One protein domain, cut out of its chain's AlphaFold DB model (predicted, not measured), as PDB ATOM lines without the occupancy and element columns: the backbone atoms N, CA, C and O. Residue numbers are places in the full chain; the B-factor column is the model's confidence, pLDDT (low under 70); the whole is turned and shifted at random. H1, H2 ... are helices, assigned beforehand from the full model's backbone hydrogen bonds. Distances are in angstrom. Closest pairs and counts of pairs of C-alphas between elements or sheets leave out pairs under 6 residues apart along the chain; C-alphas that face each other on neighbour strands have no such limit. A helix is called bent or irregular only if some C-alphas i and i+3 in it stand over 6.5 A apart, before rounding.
ATOM      1  N   THR A  14     237.032 141.627 119.841       73.25
ATOM      2  CA  THR A  14     235.957 142.356 120.533       73.25
ATOM      3  C   THR A  14     234.670 142.328 119.709       73.25
ATOM      4  O   THR A  14     233.628 141.948 120.227       73.25
ATOM      5  N   GLU A  15     234.752 142.605 118.404       74.52
ATOM      6  CA  GLU A  15     233.599 142.570 117.493       74.52
ATOM      7  C   GLU A  15     232.947 141.179 117.430       74.52
ATOM      8  O   GLU A  15     231.723 141.049 117.383       74.52
ATOM      9  N   ARG A  16     233.753 140.108 117.460       76.90
ATOM     10  CA  ARG A  16     233.232 138.731 117.484       76.90
ATOM     11  C   ARG A  16     232.525 138.405 118.794       76.90
ATOM     12  O   ARG A  16     231.493 137.737 118.757       76.90
ATOM     13  N   GLU A  17     233.073 138.840 119.927       75.47
ATOM     14  CA  GLU A  17     232.455 138.641 121.242       75.47
ATOM     15  C   GLU A  17     231.152 139.432 121.381       75.47
ATOM     16  O   GLU A  17     230.163 138.888 121.874       75.47
ATOM     17  N   GLU A  18     231.118 140.676 120.898       77.89
ATOM     18  CA  GLU A  18     229.906 141.502 120.880       77.89
ATOM     19  C   GLU A  18     228.812 140.858 120.024       77.89
ATOM     20  O   GLU A  18     227.705 140.640 120.517       77.89
ATOM     21  N   ASN A  19     229.140 140.433 118.801       85.79
ATOM     22  CA  ASN A  19     228.192 139.749 117.921       85.79
ATOM     23  C   ASN A  19     227.684 138.425 118.531       85.79
ATOM     24  O   ASN A  19     226.493 138.124 118.492       85.79
ATOM     25  N   ALA A  20     228.561 137.632 119.159       86.81
ATOM     26  CA  ALA A  20     228.146 136.416 119.861       86.81
ATOM     27  C   ALA A  20     227.185 136.723 121.025       86.81
ATOM     28  O   ALA A  20     226.210 135.994 121.237       86.81
ATOM     29  N   GLY A  21     227.435 137.818 121.745       89.05
ATOM     30  CA  GLY A  21     226.561 138.329 122.792       89.05
ATOM     31  C   GLY A  21     225.185 138.748 122.273       89.05
ATOM     32  O   GLY A  21     224.175 138.387 122.876       89.05
ATOM     33  N   GLU A  22     225.130 139.451 121.143       88.88
ATOM     34  CA  GLU A  22     223.876 139.864 120.499       88.88
ATOM     35  C   GLU A  22     223.039 138.667 120.046       88.88
ATOM     36  O   GLU A  22     221.838 138.616 120.311       88.88
ATOM     37  N   VAL A  23     223.663 137.659 119.431       91.36
ATOM     38  CA  VAL A  23     222.966 136.428 119.024       91.36
ATOM     39  C   VAL A  23     222.417 135.681 120.245       91.36
ATOM     40  O   VAL A  23     221.289 135.182 120.217       91.36
ATOM     41  N   ALA A  24     223.182 135.620 121.337       91.19
ATOM     42  CA  ALA A  24     222.731 135.008 122.582       91.19
ATOM     43  C   ALA A  24     221.565 135.785 123.224       91.19
ATOM     44  O   ALA A  24     220.613 135.172 123.711       91.19
ATOM     45  N   ALA A  25     221.607 137.120 123.189       92.44
ATOM     46  CA  ALA A  25     220.518 137.972 123.656       92.44
ATOM     47  C   ALA A  25     219.253 137.793 122.802       92.44
ATOM     48  O   ALA A  25     218.174 137.594 123.354       92.44
ATOM     49  N   ALA A  26     219.389 137.739 121.476       92.79
ATOM     50  CA  ALA A  26     218.275 137.489 120.565       92.79
ATOM     51  C   ALA A  26     217.606 136.127 120.816       92.79
ATOM     52  O   ALA A  26     216.387 135.997 120.706       92.79
ATOM     53  N   LEU A  27     218.378 135.105 121.201       92.02
ATOM     54  CA  LEU A  27     217.823 133.806 121.587       92.02
ATOM     55  C   LEU A  27     216.988 133.903 122.869       92.02
ATOM     56  O   LEU A  27     215.918 133.297 122.940       92.02
ATOM     57  N   ILE A  28     217.449 134.673 123.862       94.47
ATOM     58  CA  ILE A  28     216.664 134.960 125.070       94.47
ATOM     59  C   ILE A  28     215.357 135.655 124.683       94.47
ATOM     60  O   ILE A  28     214.297 135.198 125.095       94.47
ATOM     61  N   GLU A  29     215.422 136.696 123.849       94.95
ATOM     62  CA  GLU A  29     214.255 137.461 123.389       94.95
ATOM     63  C   GLU A  29     213.240 136.604 122.622       94.95
ATOM     64  O   GLU A  29     212.031 136.797 122.758       94.95
ATOM     65  N   ALA A  30     213.715 135.628 121.849       94.25
ATOM     66  CA  ALA A  30     212.872 134.710 121.092       94.25
ATOM     67  C   ALA A  30     212.190 133.631 121.958       94.25
ATOM     68  O   ALA A  30     211.318 132.914 121.463       94.25
ATOM     69  N   ASN A  31     212.571 133.484 123.230       93.28
ATOM     70  CA  ASN A  31     212.048 132.456 124.124       93.28
ATOM     71  C   ASN A  31     211.209 133.076 125.255       93.28
ATOM     72  O   ASN A  31     211.714 133.779 126.130       93.28
ATOM     73  N   SER A  32     209.911 132.765 125.273       94.55
ATOM     74  CA  SER A  32     208.960 133.334 126.237       94.55
ATOM     75  C   SER A  32     209.253 132.957 127.693       94.55
ATOM     76  O   SER A  32     209.052 133.782 128.586       94.55
ATOM     77  N   GLU A  33     209.753 131.750 127.961       94.85
ATOM     78  CA  GLU A  33     210.115 131.316 129.313       94.85
ATOM     79  C   GLU A  33     211.355 132.053 129.820       94.85
ATOM     80  O   GLU A  33     211.371 132.525 130.960       94.85
ATOM     81  N   LEU A  34     212.366 132.222 128.964       95.15
ATOM     82  CA  LEU A  34     213.559 133.001 129.289       95.15
ATOM     83  C   LEU A  34     213.231 134.484 129.486       95.15
ATOM     84  O   LEU A  34     213.731 135.085 130.436       95.15
ATOM     85  N   MET A  35     212.345 135.062 128.671       96.02
ATOM     86  CA  MET A  35     211.868 136.433 128.887       96.02
ATOM     87  C   MET A  35     211.035 136.567 130.165       96.02
ATOM     88  O   MET A  35     211.172 137.543 130.900       96.02
ATOM     89  N   THR A  36     210.226 135.564 130.506       95.40
ATOM     90  CA  THR A  36     209.509 135.539 131.791       95.40
ATOM     91  C   THR A  36     210.496 135.485 132.961       95.40
ATOM     92  O   THR A  36     210.364 136.231 133.936       95.40
ATOM     93  N   LEU A  37     211.529 134.645 132.856       94.97
ATOM     94  CA  LEU A  37     212.611 134.561 133.834       94.97
ATOM     95  C   LEU A  37     213.370 135.889 133.950       94.97
ATOM     96  O   LEU A  37     213.706 136.293 135.064       94.97
ATOM     97  N   PHE A  38     213.606 136.572 132.828       95.32
ATOM     98  CA  PHE A  38     214.222 137.895 132.758       95.32
ATOM     99  C   PHE A  38     213.401 138.943 133.510       95.32
ATOM    100  O   PHE A  38     213.920 139.560 134.439       95.32
ATOM    101  N   PHE A  39     212.109 139.088 133.203       93.59
ATOM    102  CA  PHE A  39     211.252 140.066 133.879       93.59
ATOM    103  C   PHE A  39     211.114 139.781 135.378       93.59
ATOM    104  O   PHE A  39     211.177 140.691 136.207       93.59
ATOM    105  N   ARG A  40     211.018 138.505 135.762       92.79
ATOM    106  CA  ARG A  40     211.025 138.115 137.176       92.79
ATOM    107  C   ARG A  40     212.363 138.422 137.847       92.79
ATOM    108  O   ARG A  40     212.395 138.779 139.022       92.79
ATOM    109  N   HIS A  41     213.470 138.253 137.130       92.64
ATOM    110  CA  HIS A  41     214.796 138.547 137.650       92.64
ATOM    111  C   HIS A  41     214.969 140.041 137.918       92.64
ATOM    112  O   HIS A  41     215.306 140.398 139.043       92.64
ATOM    113  N   ILE A  42     214.689 140.902 136.938       88.91
ATOM    114  CA  ILE A  42     214.867 142.354 137.082       88.91
ATOM    115  C   ILE A  42     213.920 142.962 138.124       88.91
ATOM    116  O   ILE A  42     214.290 143.931 138.778       88.91
ATOM    117  N   ALA A  43     212.736 142.378 138.339       84.87
ATOM    118  CA  ALA A  43     211.814 142.831 139.382       84.87
ATOM    119  C   ALA A  43     212.382 142.625 140.800       84.87
ATOM    120  O   ALA A  43     212.108 143.413 141.699       84.87
ATOM    121  N   VAL A  44     213.183 141.573 141.001       82.99
ATOM    122  CA  VAL A  44     213.774 141.226 142.307       82.99
ATOM    123  C   VAL A  44     215.200 141.765 142.453       82.99
ATOM    124  O   VAL A  44     215.627 142.118 143.546       82.99
ATOM    125  N   CYS A  45     215.949 141.824 141.355       83.90
ATOM    126  CA  CYS A  45     217.332 142.282 141.301       83.90
ATOM    127  C   CYS A  45     217.477 143.351 140.206       83.90
ATOM    128  O   CYS A  45     218.072 143.084 139.156       83.90
ATOM    129  N   PRO A  46     216.900 144.548 140.404       82.80
ATOM    130  CA  PRO A  46     216.917 145.580 139.382       82.80
ATOM    131  C   PRO A  46     218.346 146.091 139.138       82.80
ATOM    132  O   PRO A  46     219.078 146.339 140.104       82.80
ATOM    133  N   PRO A  47     218.754 146.302 137.875       84.25
ATOM    134  CA  PRO A  47     220.107 146.733 137.539       84.25
ATOM    135  C   PRO A  47     220.292 148.227 137.845       84.25
ATOM    136  O   PRO A  47     220.128 149.077 136.975       84.25
ATOM    137  N   HIS A  48     220.636 148.575 139.087       80.42
ATOM    138  CA  HIS A  48     220.837 149.968 139.502       80.42
ATOM    139  C   HIS A  48     222.133 150.177 140.270       80.42
ATOM    140  O   HIS A  48     222.584 149.304 141.011       80.42
ATOM    141  N   GLY A  49     222.725 151.358 140.071       77.50
ATOM    142  CA  GLY A  49     223.956 151.778 140.734       77.50
ATOM    143  C   GLY A  49     225.027 150.675 140.736       77.50
ATOM    144  O   GLY A  49     225.345 150.139 139.669       77.50
ATOM    145  N   PRO A  50     225.568 150.296 141.909       75.72
ATOM    146  CA  PRO A  50     226.616 149.283 142.014       75.72
ATOM    147  C   PRO A  50     226.126 147.864 141.677       75.72
ATOM    148  O   PRO A  50     226.934 147.000 141.342       75.72
ATOM    149  N   PHE A  51     224.814 147.610 141.710       79.79
ATOM    150  CA  PHE A  51     224.235 146.287 141.468       79.79
ATOM    151  C   PHE A  51     223.972 145.986 139.996       79.79
ATOM    152  O   PHE A  51     223.601 144.861 139.676       79.79
ATOM    153  N   LYS A  52     224.190 146.943 139.084       85.34
ATOM    154  CA  LYS A  52     223.991 146.746 137.641       85.34
ATOM    155  C   LYS A  52     224.727 145.501 137.129       85.34
ATOM    156  O   LYS A  52     224.103 144.581 136.607       85.34
ATOM    157  N   TYR A  53     226.035 145.421 137.367       87.45
ATOM    158  CA  TYR A  53     226.844 144.265 136.962       87.45
ATOM    159  C   TYR A  53     226.459 142.985 137.708       87.45
ATOM    160  O   TYR A  53     226.462 141.906 137.123       87.45
ATOM    161  N   TYR A  54     226.087 143.097 138.984       88.16
ATOM    162  CA  TYR A  54     225.666 141.948 139.784       88.16
ATOM    163  C   TYR A  54     224.367 141.319 139.259       88.16
ATOM    164  O   TYR A  54     224.279 140.098 139.118       88.16
ATOM    165  N   SER A  55     223.384 142.152 138.908       90.88
ATOM    166  CA  SER A  55     222.141 141.735 138.253       90.88
ATOM    167  C   SER A  55     222.459 140.970 136.965       90.88
ATOM    168  O   SER A  55     222.062 139.817 136.804       90.88
ATOM    169  N   ALA A  56     223.316 141.523 136.102       93.09
ATOM    170  CA  ALA A  56     223.689 140.852 134.860       93.09
ATOM    171  C   ALA A  56     224.407 139.510 135.062       93.09
ATOM    172  O   ALA A  56     224.064 138.525 134.406       93.09
ATOM    173  N   ILE A  57     225.368 139.437 135.987       93.84
ATOM    174  CA  ILE A  57     226.079 138.190 136.308       93.84
ATOM    175  C   ILE A  57     225.091 137.129 136.797       93.84
ATOM    176  O   ILE A  57     225.068 136.006 136.296       93.84
ATOM    177  N   THR A  58     224.242 137.483 137.759       94.07
ATOM    178  CA  THR A  58     223.306 136.524 138.355       94.07
ATOM    179  C   THR A  58     222.218 136.087 137.377       94.07
ATOM    180  O   THR A  58     221.826 134.918 137.400       94.07
ATOM    181  N   PHE A  59     221.757 136.964 136.483       95.52
ATOM    182  CA  PHE A  59     220.862 136.567 135.401       95.52
ATOM    183  C   PHE A  59     221.544 135.620 134.411       95.52
ATOM    184  O   PHE A  59     220.970 134.584 134.082       95.52
ATOM    185  N   THR A  60     222.783 135.918 134.007       94.98
ATOM    186  CA  THR A  60     223.578 135.055 133.117       94.98
ATOM    187  C   THR A  60     223.659 133.629 133.676       94.98
ATOM    188  O   THR A  60     223.374 132.661 132.972       94.98
ATOM    189  N   GLU A  61     223.950 133.486 134.971       94.07
ATOM    190  CA  GLU A  61     223.993 132.181 135.642       94.07
ATOM    191  C   GLU A  61     222.627 131.485 135.710       94.07
ATOM    192  O   GLU A  61     222.533 130.267 135.539       94.07
ATOM    193  N   ARG A  62     221.540 132.234 135.931       94.79
ATOM    194  CA  ARG A  62     220.181 131.671 135.908       94.79
ATOM    195  C   ARG A  62     219.815 131.137 134.530       94.79
ATOM    196  O   ARG A  62     219.261 130.045 134.447       94.79
ATOM    197  N   VAL A  63     220.157 131.870 133.473       94.23
ATOM    198  CA  VAL A  63     219.939 131.445 132.088       94.23
ATOM    199  C   VAL A  63     220.738 130.176 131.800       94.23
ATOM    200  O   VAL A  63     220.149 129.189 131.365       94.23
ATOM    201  N   ARG A  64     222.031 130.132 132.153       91.94
ATOM    202  CA  ARG A  64     222.878 128.930 132.005       91.94
ATOM    203  C   ARG A  64     222.261 127.696 132.661       91.94
ATOM    204  O   ARG A  64     222.184 126.641 132.037       91.94
ATOM    205  N   ARG A  65     221.759 127.836 133.890       92.43
ATOM    206  CA  ARG A  65     221.077 126.744 134.607       92.43
ATOM    207  C   ARG A  65     219.765 126.336 133.945       92.43
ATOM    208  O   ARG A  65     219.491 125.146 133.842       92.43
ATOM    209  N   TRP A  66     218.967 127.303 133.498       93.20
ATOM    210  CA  TRP A  66     217.707 127.018 132.817       93.20
ATOM    211  C   TRP A  66     217.942 126.250 131.512       93.20
ATOM    212  O   TRP A  66     217.245 125.274 131.254       93.20
ATOM    213  N   ILE A  67     218.958 126.626 130.727       90.20
ATOM    214  CA  ILE A  67     219.301 125.939 129.475       90.20
ATOM    215  C   ILE A  67     219.828 124.534 129.758       90.20
ATOM    216  O   ILE A  67     219.448 123.601 129.065       90.20
ATOM    217  N   ALA A  68     220.669 124.359 130.778       89.00
ATOM    218  CA  ALA A  68     221.160 123.032 131.146       89.00
ATOM    219  C   ALA A  68     220.016 122.064 131.511       89.00
ATOM    220  O   ALA A  68     220.156 120.861 131.321       89.00
ATOM    221  N   ALA A  69     218.894 122.587 132.017       90.96
ATOM    222  CA  ALA A  69     217.727 121.795 132.389       90.96
ATOM    223  C   ALA A  69     216.696 121.616 131.257       90.96
ATOM    224  O   ALA A  69     216.072 120.563 131.179       90.96
ATOM    225  N   ASN A  70     216.499 122.628 130.401       90.76
ATOM    226  CA  ASN A  70     215.374 122.681 129.450       90.76
ATOM    227  C   ASN A  70     215.795 122.891 127.984       90.76
ATOM    228  O   ASN A  70     214.970 122.833 127.075       90.76
ATOM    229  N   GLY A  71     217.062 123.216 127.742       80.18
ATOM    230  CA  GLY A  71     217.576 123.606 126.437       80.18
ATOM    231  C   GLY A  71     217.972 122.423 125.559       80.18
ATOM    232  O   GLY A  71     218.308 121.341 126.031       80.18
ATOM    233  N   SER A  72     217.991 122.662 124.250       82.34
ATOM    234  CA  SER A  72     218.650 121.778 123.290       82.34
ATOM    235  C   SER A  72     220.159 122.044 123.258       82.34
ATOM    236  O   SER A  72     220.616 123.138 123.600       82.34
ATOM    237  N   GLU A  73     220.942 121.080 122.772       82.90
ATOM    238  CA  GLU A  73     222.397 121.230 122.605       82.90
ATOM    239  C   GLU A  73     222.766 122.467 121.764       82.90
ATOM    240  O   GLU A  73     223.700 123.199 122.090       82.90
ATOM    241  N   ARG A  74     221.955 122.786 120.745       80.25
ATOM    242  CA  ARG A  74     222.110 124.000 119.931       80.25
ATOM    243  C   ARG A  74     222.016 125.277 120.768       80.25
ATOM    244  O   ARG A  74     222.821 126.185 120.579       80.25
ATOM    245  N   ASN A  75     221.066 125.341 121.702       83.62
ATOM    246  CA  ASN A  75     220.900 126.505 122.573       83.62
ATOM    247  C   ASN A  75     222.096 126.658 123.517       83.62
ATOM    248  O   ASN A  75     222.543 127.780 123.746       83.62
ATOM    249  N   ILE A  76     222.647 125.547 124.022       81.98
ATOM    250  CA  ILE A  76     223.834 125.561 124.890       81.98
ATOM    251  C   ILE A  76     225.003 126.245 124.177       81.98
ATOM    252  O   ILE A  76     225.610 127.143 124.753       81.98
ATOM    253  N   VAL A  77     225.281 125.868 122.925       80.97
ATOM    254  CA  VAL A  77     226.382 126.449 122.139       80.97
ATOM    255  C   VAL A  77     226.167 127.941 121.897       80.97
ATOM    256  O   VAL A  77     227.068 128.735 122.147       80.97
ATOM    257  N   THR A  78     224.970 128.350 121.468       81.28
ATOM    258  CA  THR A  78     224.676 129.771 121.220       81.28
ATOM    259  C   THR A  78     224.836 130.621 122.483       81.28
ATOM    260  O   THR A  78     225.352 131.733 122.425       81.28
ATOM    261  N   LEU A  79     224.458 130.086 123.644       81.51
ATOM    262  CA  LEU A  79     224.492 130.815 124.913       81.51
ATOM    263  C   LEU A  79     225.858 130.764 125.613       81.51
ATOM    264  O   LEU A  79     226.030 131.421 126.639       81.51
ATOM    265  N   GLN A  80     226.860 130.086 125.042       83.33
ATOM    266  CA  GLN A  80     228.261 130.280 125.446       83.33
ATOM    267  C   GLN A  80     228.726 131.717 125.182       83.33
ATOM    268  O   GLN A  80     229.530 132.243 125.948       83.33
ATOM    269  N   GLY A  81     228.170 132.369 124.153       86.38
ATOM    270  CA  GLY A  81     228.387 133.789 123.870       86.38
ATOM    271  C   GLY A  81     227.671 134.736 124.837       86.38
ATOM    272  O   GLY A  81     227.887 135.943 124.775       86.38
ATOM    273  N   LEU A  82     226.828 134.226 125.747       91.26
ATOM    274  CA  LEU A  82     226.110 135.068 126.699       91.26
ATOM    275  C   LEU A  82     227.066 135.586 127.778       91.26
ATOM    276  O   LEU A  82     227.396 134.892 128.750       91.26
ATOM    277  N   THR A  83     227.487 136.833 127.601       91.91
ATOM    278  CA  THR A  83     228.307 137.574 128.556       91.91
ATOM    279  C   THR A  83     227.438 138.474 129.440       91.91
ATOM    280  O   THR A  83     226.366 138.918 129.013       91.91
ATOM    281  N   PRO A  84     227.897 138.823 130.658       92.17
ATOM    282  CA  PRO A  84     227.225 139.831 131.474       92.17
ATOM    283  C   PRO A  84     227.046 141.168 130.740       92.17
ATOM    284  O   PRO A  84     226.046 141.839 130.954       92.17
ATOM    285  N   THR A  85     227.961 141.542 129.843       91.43
ATOM    286  CA  THR A  85     227.847 142.762 129.029       91.43
ATOM    287  C   THR A  85     226.659 142.701 128.069       91.43
ATOM    288  O   THR A  85     225.850 143.625 128.046       91.43
ATOM    289  N   ALA A  86     226.486 141.595 127.341       92.41
ATOM    290  CA  ALA A  86     225.323 141.408 126.472       92.41
ATOM    291  C   ALA A  86     224.011 141.422 127.271       92.41
ATOM    292  O   ALA A  86     223.025 142.043 126.875       92.41
ATOM    293  N   VAL A  87     224.020 140.797 128.451       93.63
ATOM    294  CA  VAL A  87     222.887 140.838 129.381       93.63
ATOM    295  C   VAL A  87     222.604 142.256 129.874       93.63
ATOM    296  O   VAL A  87     221.440 142.613 130.020       93.63
ATOM    297  N   LEU A  88     223.623 143.086 130.107       91.11
ATOM    298  CA  LEU A  88     223.417 144.487 130.470       91.11
ATOM    299  C   LEU A  88     222.728 145.271 129.360       91.11
ATOM    300  O   LEU A  88     221.783 145.996 129.657       91.11
ATOM    301  N   HIS A  89     223.142 145.094 128.107       90.75
ATOM    302  CA  HIS A  89     222.466 145.731 126.976       90.75
ATOM    303  C   HIS A  89     221.008 145.262 126.859       90.75
ATOM    304  O   HIS A  89     220.105 146.075 126.663       90.75
ATOM    305  N   LEU A  90     220.753 143.966 127.070       92.46
ATOM    306  CA  LEU A  90     219.393 143.426 127.124       92.46
ATOM    307  C   LEU A  90     218.575 144.058 128.266       92.46
ATOM    308  O   LEU A  90     217.428 144.459 128.073       92.46
ATOM    309  N   MET A  91     219.171 144.183 129.453       92.22
ATOM    310  CA  MET A  91     218.552 144.836 130.603       92.22
ATOM    311  C   MET A  91     218.200 146.293 130.310       92.22
ATOM    312  O   MET A  91     217.084 146.708 130.596       92.22
ATOM    313  N   GLU A  92     219.103 147.054 129.700       87.21
ATOM    314  CA  GLU A  92     218.871 148.457 129.339       87.21
ATOM    315  C   GLU A  92     217.790 148.627 128.271       87.21
ATOM    316  O   GLU A  92     217.029 149.594 128.321       87.21
ATOM    317  N   LYS A  93     217.687 147.675 127.337       90.19
ATOM    318  CA  LYS A  93     216.665 147.672 126.285       90.19
ATOM    319  C   LYS A  93     215.248 147.565 126.851       90.19
ATOM    320  O   LYS A  93     214.346 148.246 126.370       90.19
ATOM    321  N   TYR A  94     215.045 146.715 127.858       88.75
ATOM    322  CA  TYR A  94     213.710 146.413 128.393       88.75
ATOM    323  C   TYR A  94     213.389 147.088 129.721       88.75
ATOM    324  O   TYR A  94     212.222 147.180 130.100       88.75
ATOM    325  N   TYR A  95     214.405 147.536 130.447       82.94
ATOM    326  CA  TYR A  95     214.248 148.082 131.778       82.94
ATOM    327  C   TYR A  95     214.981 149.409 131.871       82.94
ATOM    328  O   TYR A  95     216.188 149.485 132.105       82.94
ATOM    329  N   ASN A  96     214.217 150.482 131.689       74.22
ATOM    330  CA  ASN A  96     214.714 151.833 131.872       74.22
ATOM    331  C   ASN A  96     215.212 151.977 133.315       74.22
ATOM    332  O   ASN A  96     214.423 151.901 134.240       74.22
ATOM    333  N   THR A  97     216.508 152.181 133.528       68.38
ATOM    334  CA  THR A  97     217.084 152.325 134.877       68.38
ATOM    335  C   THR A  97     217.029 153.765 135.385       68.38
ATOM    336  O   THR A  97     217.465 154.053 136.500       68.38
ATOM    337  N   ASN A  98     216.484 154.695 134.593       71.97
ATOM    338  CA  ASN A  98     216.541 156.121 134.893       71.97
ATOM    339  C   ASN A  98     215.780 156.487 136.163       71.97
ATOM    340  O   ASN A  98     216.263 157.325 136.923       71.97
ATOM    341  N   HIS A  99     214.645 155.835 136.434       69.63
ATOM    342  CA  HIS A  99     213.906 156.052 137.681       69.63
ATOM    343  C   HIS A  99     214.700 155.584 138.906       69.63
ATOM    344  O   HIS A  99     214.587 156.186 139.974       69.63
ATOM    345  N   LEU A 100     215.579 154.591 138.741       66.62
ATOM    346  CA  LEU A 100     216.413 154.044 139.812       66.62
ATOM    347  C   LEU A 100     217.649 154.889 140.124       66.62
ATOM    348  O   LEU A 100     218.290 154.668 141.145       66.62
ATOM    349  N   ARG A 101     217.995 155.882 139.296       67.47
ATOM    350  CA  ARG A 101     219.119 156.799 139.584       67.47
ATOM    351  C   ARG A 101     218.912 157.587 140.880       67.47
ATOM    352  O   ARG A 101     219.878 158.015 141.496       67.47
ATOM    353  N   SER A 102     217.649 157.795 141.254       71.00
ATOM    354  CA  SER A 102     217.250 158.463 142.495       71.00
ATOM    355  C   SER A 102     217.290 157.541 143.718       71.00
ATOM    356  O   SER A 102     217.170 158.017 144.846       71.00
ATOM    357  N   TRP A 103     217.434 156.228 143.512       67.90
ATOM    358  CA  TRP A 103     217.377 155.262 144.598       67.90
ATOM    359  C   TRP A 103     218.674 155.285 145.410       67.90
ATOM    360  O   TRP A 103     219.761 155.426 144.840       67.90
ATOM    361  N   PRO A 104     218.586 155.126 146.743       67.82
ATOM    362  CA  PRO A 104     219.764 154.965 147.582       67.82
ATOM    363  C   PRO A 104     220.682 153.862 147.041       67.82
ATOM    364  O   PRO A 104     220.209 152.813 146.613       67.82
ATOM    365  N   LEU A 105     222.002 154.068 147.119       63.63
ATOM    366  CA  LEU A 105     223.023 153.129 146.619       63.63
ATOM    367  C   LEU A 105     222.862 151.687 147.125       63.63
ATOM    368  O   LEU A 105     223.330 150.759 146.474       63.63
ATOM    369  N   LEU A 106     222.228 151.511 148.285       59.42
ATOM    370  CA  LEU A 106     221.987 150.227 148.944       59.42
ATOM    371  C   LEU A 106     220.493 149.884 149.017       59.42
ATOM    372  O   LEU A 106     220.075 149.146 149.908       59.42
ATOM    373  N   TYR A 107     219.673 150.442 148.121       58.50
ATOM    374  CA  TYR A 107     218.257 150.114 148.068       58.50
ATOM    375  C   TYR A 107     218.075 148.664 147.610       58.50
ATOM    376  O   TYR A 107     218.063 148.330 146.429       58.50
ATOM    377  N   VAL A 108     217.918 147.778 148.582       53.05
ATOM    378  CA  VAL A 108     217.338 146.458 148.380       53.05
ATOM    379  C   VAL A 108     215.832 146.641 148.570       53.05
ATOM    380  O   VAL A 108     215.448 147.183 149.610       53.05
ATOM    381  N   PRO A 109     214.960 146.224 147.630       50.94
ATOM    382  CA  PRO A 109     213.533 146.148 147.905       50.94
ATOM    383  C   PRO A 109     213.332 145.044 148.948       50.94
ATOM    384  O   PRO A 109     213.118 143.884 148.615       50.94
ATOM    385  N   ALA A 110     213.516 145.387 150.221       52.89
ATOM    386  CA  ALA A 110     213.466 144.422 151.310       52.89
ATOM    387  C   ALA A 110     212.026 144.015 151.641       52.89
ATOM    388  O   ALA A 110     211.827 142.990 152.272       52.89
ATOM    389  N   GLU A 111     211.021 144.760 151.183       54.74
ATOM    390  CA  GLU A 111     209.615 144.418 151.381       54.74
ATOM    391  C   GLU A 111     208.773 145.324 150.488       54.74
ATOM    392  O   GLU A 111     208.748 146.538 150.695       54.74
ATOM    393  N   ILE A 112     208.074 144.758 149.502       55.26
ATOM    394  CA  ILE A 112     206.925 145.454 148.917       55.26
ATOM    395  C   ILE A 112     205.843 145.408 149.991       55.26
ATOM    396  O   ILE A 112     205.303 144.340 150.288       55.26
ATOM    397  N   ARG A 113     205.564 146.545 150.625       62.40
ATOM    398  CA  ARG A 113     204.507 146.651 151.631       62.40
ATOM    399  C   ARG A 113     203.189 146.945 150.930       62.40
ATOM    400  O   ARG A 113     203.168 147.545 149.861       62.40
ATOM    401  N   LEU A 114     202.073 146.558 151.551       72.76
ATOM    402  CA  LEU A 114     200.725 146.771 150.999       72.76
ATOM    403  C   LEU A 114     200.506 148.218 150.522       72.76
ATOM    404  O   LEU A 114     199.928 148.432 149.464       72.76
ATOM    405  N   LYS A 115     201.041 149.201 151.255       74.13
ATOM    406  CA  LYS A 115     200.995 150.619 150.874       74.13
ATOM    407  C   LYS A 115     201.593 150.909 149.490       74.13
ATOM    408  O   LYS A 115     201.034 151.706 148.755       74.13
ATOM    409  N   ASP A 116     202.677 150.230 149.108       68.55
ATOM    410  CA  ASP A 116     203.360 150.477 147.837       68.55
ATOM    411  C   ASP A 116     202.478 149.998 146.668       68.55
ATOM    412  O   ASP A 116     202.452 150.613 145.604       68.55
ATOM    413  N   VAL A 117     201.696 148.933 146.896       69.33
ATOM    414  CA  VAL A 117     200.684 148.430 145.952       69.33
ATOM    415  C   VAL A 117     199.493 149.385 145.872       69.33
ATOM    416  O   VAL A 117     199.062 149.722 144.772       69.33
ATOM    417  N   LEU A 118     198.985 149.856 147.016       82.62
ATOM    418  CA  LEU A 118     197.853 150.788 147.067       82.62
ATOM    419  C   LEU A 118     198.174 152.130 146.386       82.62
ATOM    420  O   LEU A 118     197.345 152.641 145.636       82.62
ATOM    421  N   ALA A 119     199.391 152.654 146.567       74.77
ATOM    422  CA  ALA A 119     199.870 153.855 145.879       74.77
ATOM    423  C   ALA A 119     199.876 153.684 144.353       74.77
ATOM    424  O   ALA A 119     199.430 154.563 143.618       74.77
ATOM    425  N   LEU A 120     200.335 152.527 143.867       72.54
ATOM    426  CA  LEU A 120     200.357 152.194 142.440       72.54
ATOM    427  C   LEU A 120     198.957 152.054 141.833       72.54
ATOM    428  O   LEU A 120     198.764 152.386 140.666       72.54
ATOM    429  N   LEU A 121     197.988 151.579 142.617       84.33
ATOM    430  CA  LEU A 121     196.588 151.476 142.201       84.33
ATOM    431  C   LEU A 121     195.839 152.818 142.271       84.33
ATOM    432  O   LEU A 121     194.703 152.903 141.813       84.33
ATOM    433  N   GLY A 122     196.460 153.871 142.816       78.26
ATOM    434  CA  GLY A 122     195.785 155.147 143.069       78.26
ATOM    435  C   GLY A 122     194.715 155.048 144.160       78.26
ATOM    436  O   GLY A 122     193.798 155.864 144.196       78.26
TER     437      GLY A 122
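What this domain is: This is residues 14 to 122 of the 125 residues of an uncharacterized protein of Trypanosoma cruzi (strain CL Brener) (UniProt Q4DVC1). Two helices, H4 and H5, bridge H1 and the long H3, while H2 and H3 form a hairpin. Past this body a link leads to H7, and residues 111 to 122 stick out. The 109 printed residues have seven named helices, H1 to H7 in order, and no named strand: the class is all helix, the packing part aligned, part crossed. The whole is elongated, 46 by 29 by 20 A, and only just compact, close to loose, with a radius of gyration of the C-alphas of 15.4 A.

How they stand to each other: H1, residues 14 to 29, and H3, residues 49 to 70, are hubs, touching three helices each. With residues 18 to 25 alone H1 touches H5, residues 84 to 94; the closest C-alphas, Gly 21 and Ala 86, are 5.0 A apart. H5 stands about perpendicular to H3, at 80 degrees, and touches its residues 52 to 60 alone, closest at C-alphas 84 and 56, 5.0 A apart. H4, residues 73 to 79, touches H1 at a steep tilt of 59 degrees, C-alphas 24 and 79 being closest at 5.1 A. H2, residues 32 to 44, makes a hairpin with H3, closest at C-alphas 41 and 59, 6.8 A. H6, residues 98 to 102, and H7, residues 114 to 120, touch no helix. Every O i to N i+4 pair is within hydrogen-bond range in H1, H4, H5 and H7, but 8 of 9 in H2, 16 of 18 in H3 and 0 of 1 in H6, which has 1 of 2 O i to N i+3 pairs.

Where its parts are: H1 begins at C-alpha 14, (235.957, 142.356, 120.533), and is 22.4 A long; H2 is 18.5 A, H3 32.4 A and H5 15.3 A. H3 is irregular: C-alphas 50 and 53 are 7.1 A apart. H7 ends at C-alpha 120, (200.357, 152.194, 142.440).

The domain as a whole: The C-alphas of Arg 16 and Gly 122, the two farthest apart, are 48.2 A apart. The printed part has no cut; the link from H6 to H7 is long, 11 residues. Mean pLDDT of the printed part is 83.1, with residues 103 to 113 among those under 70.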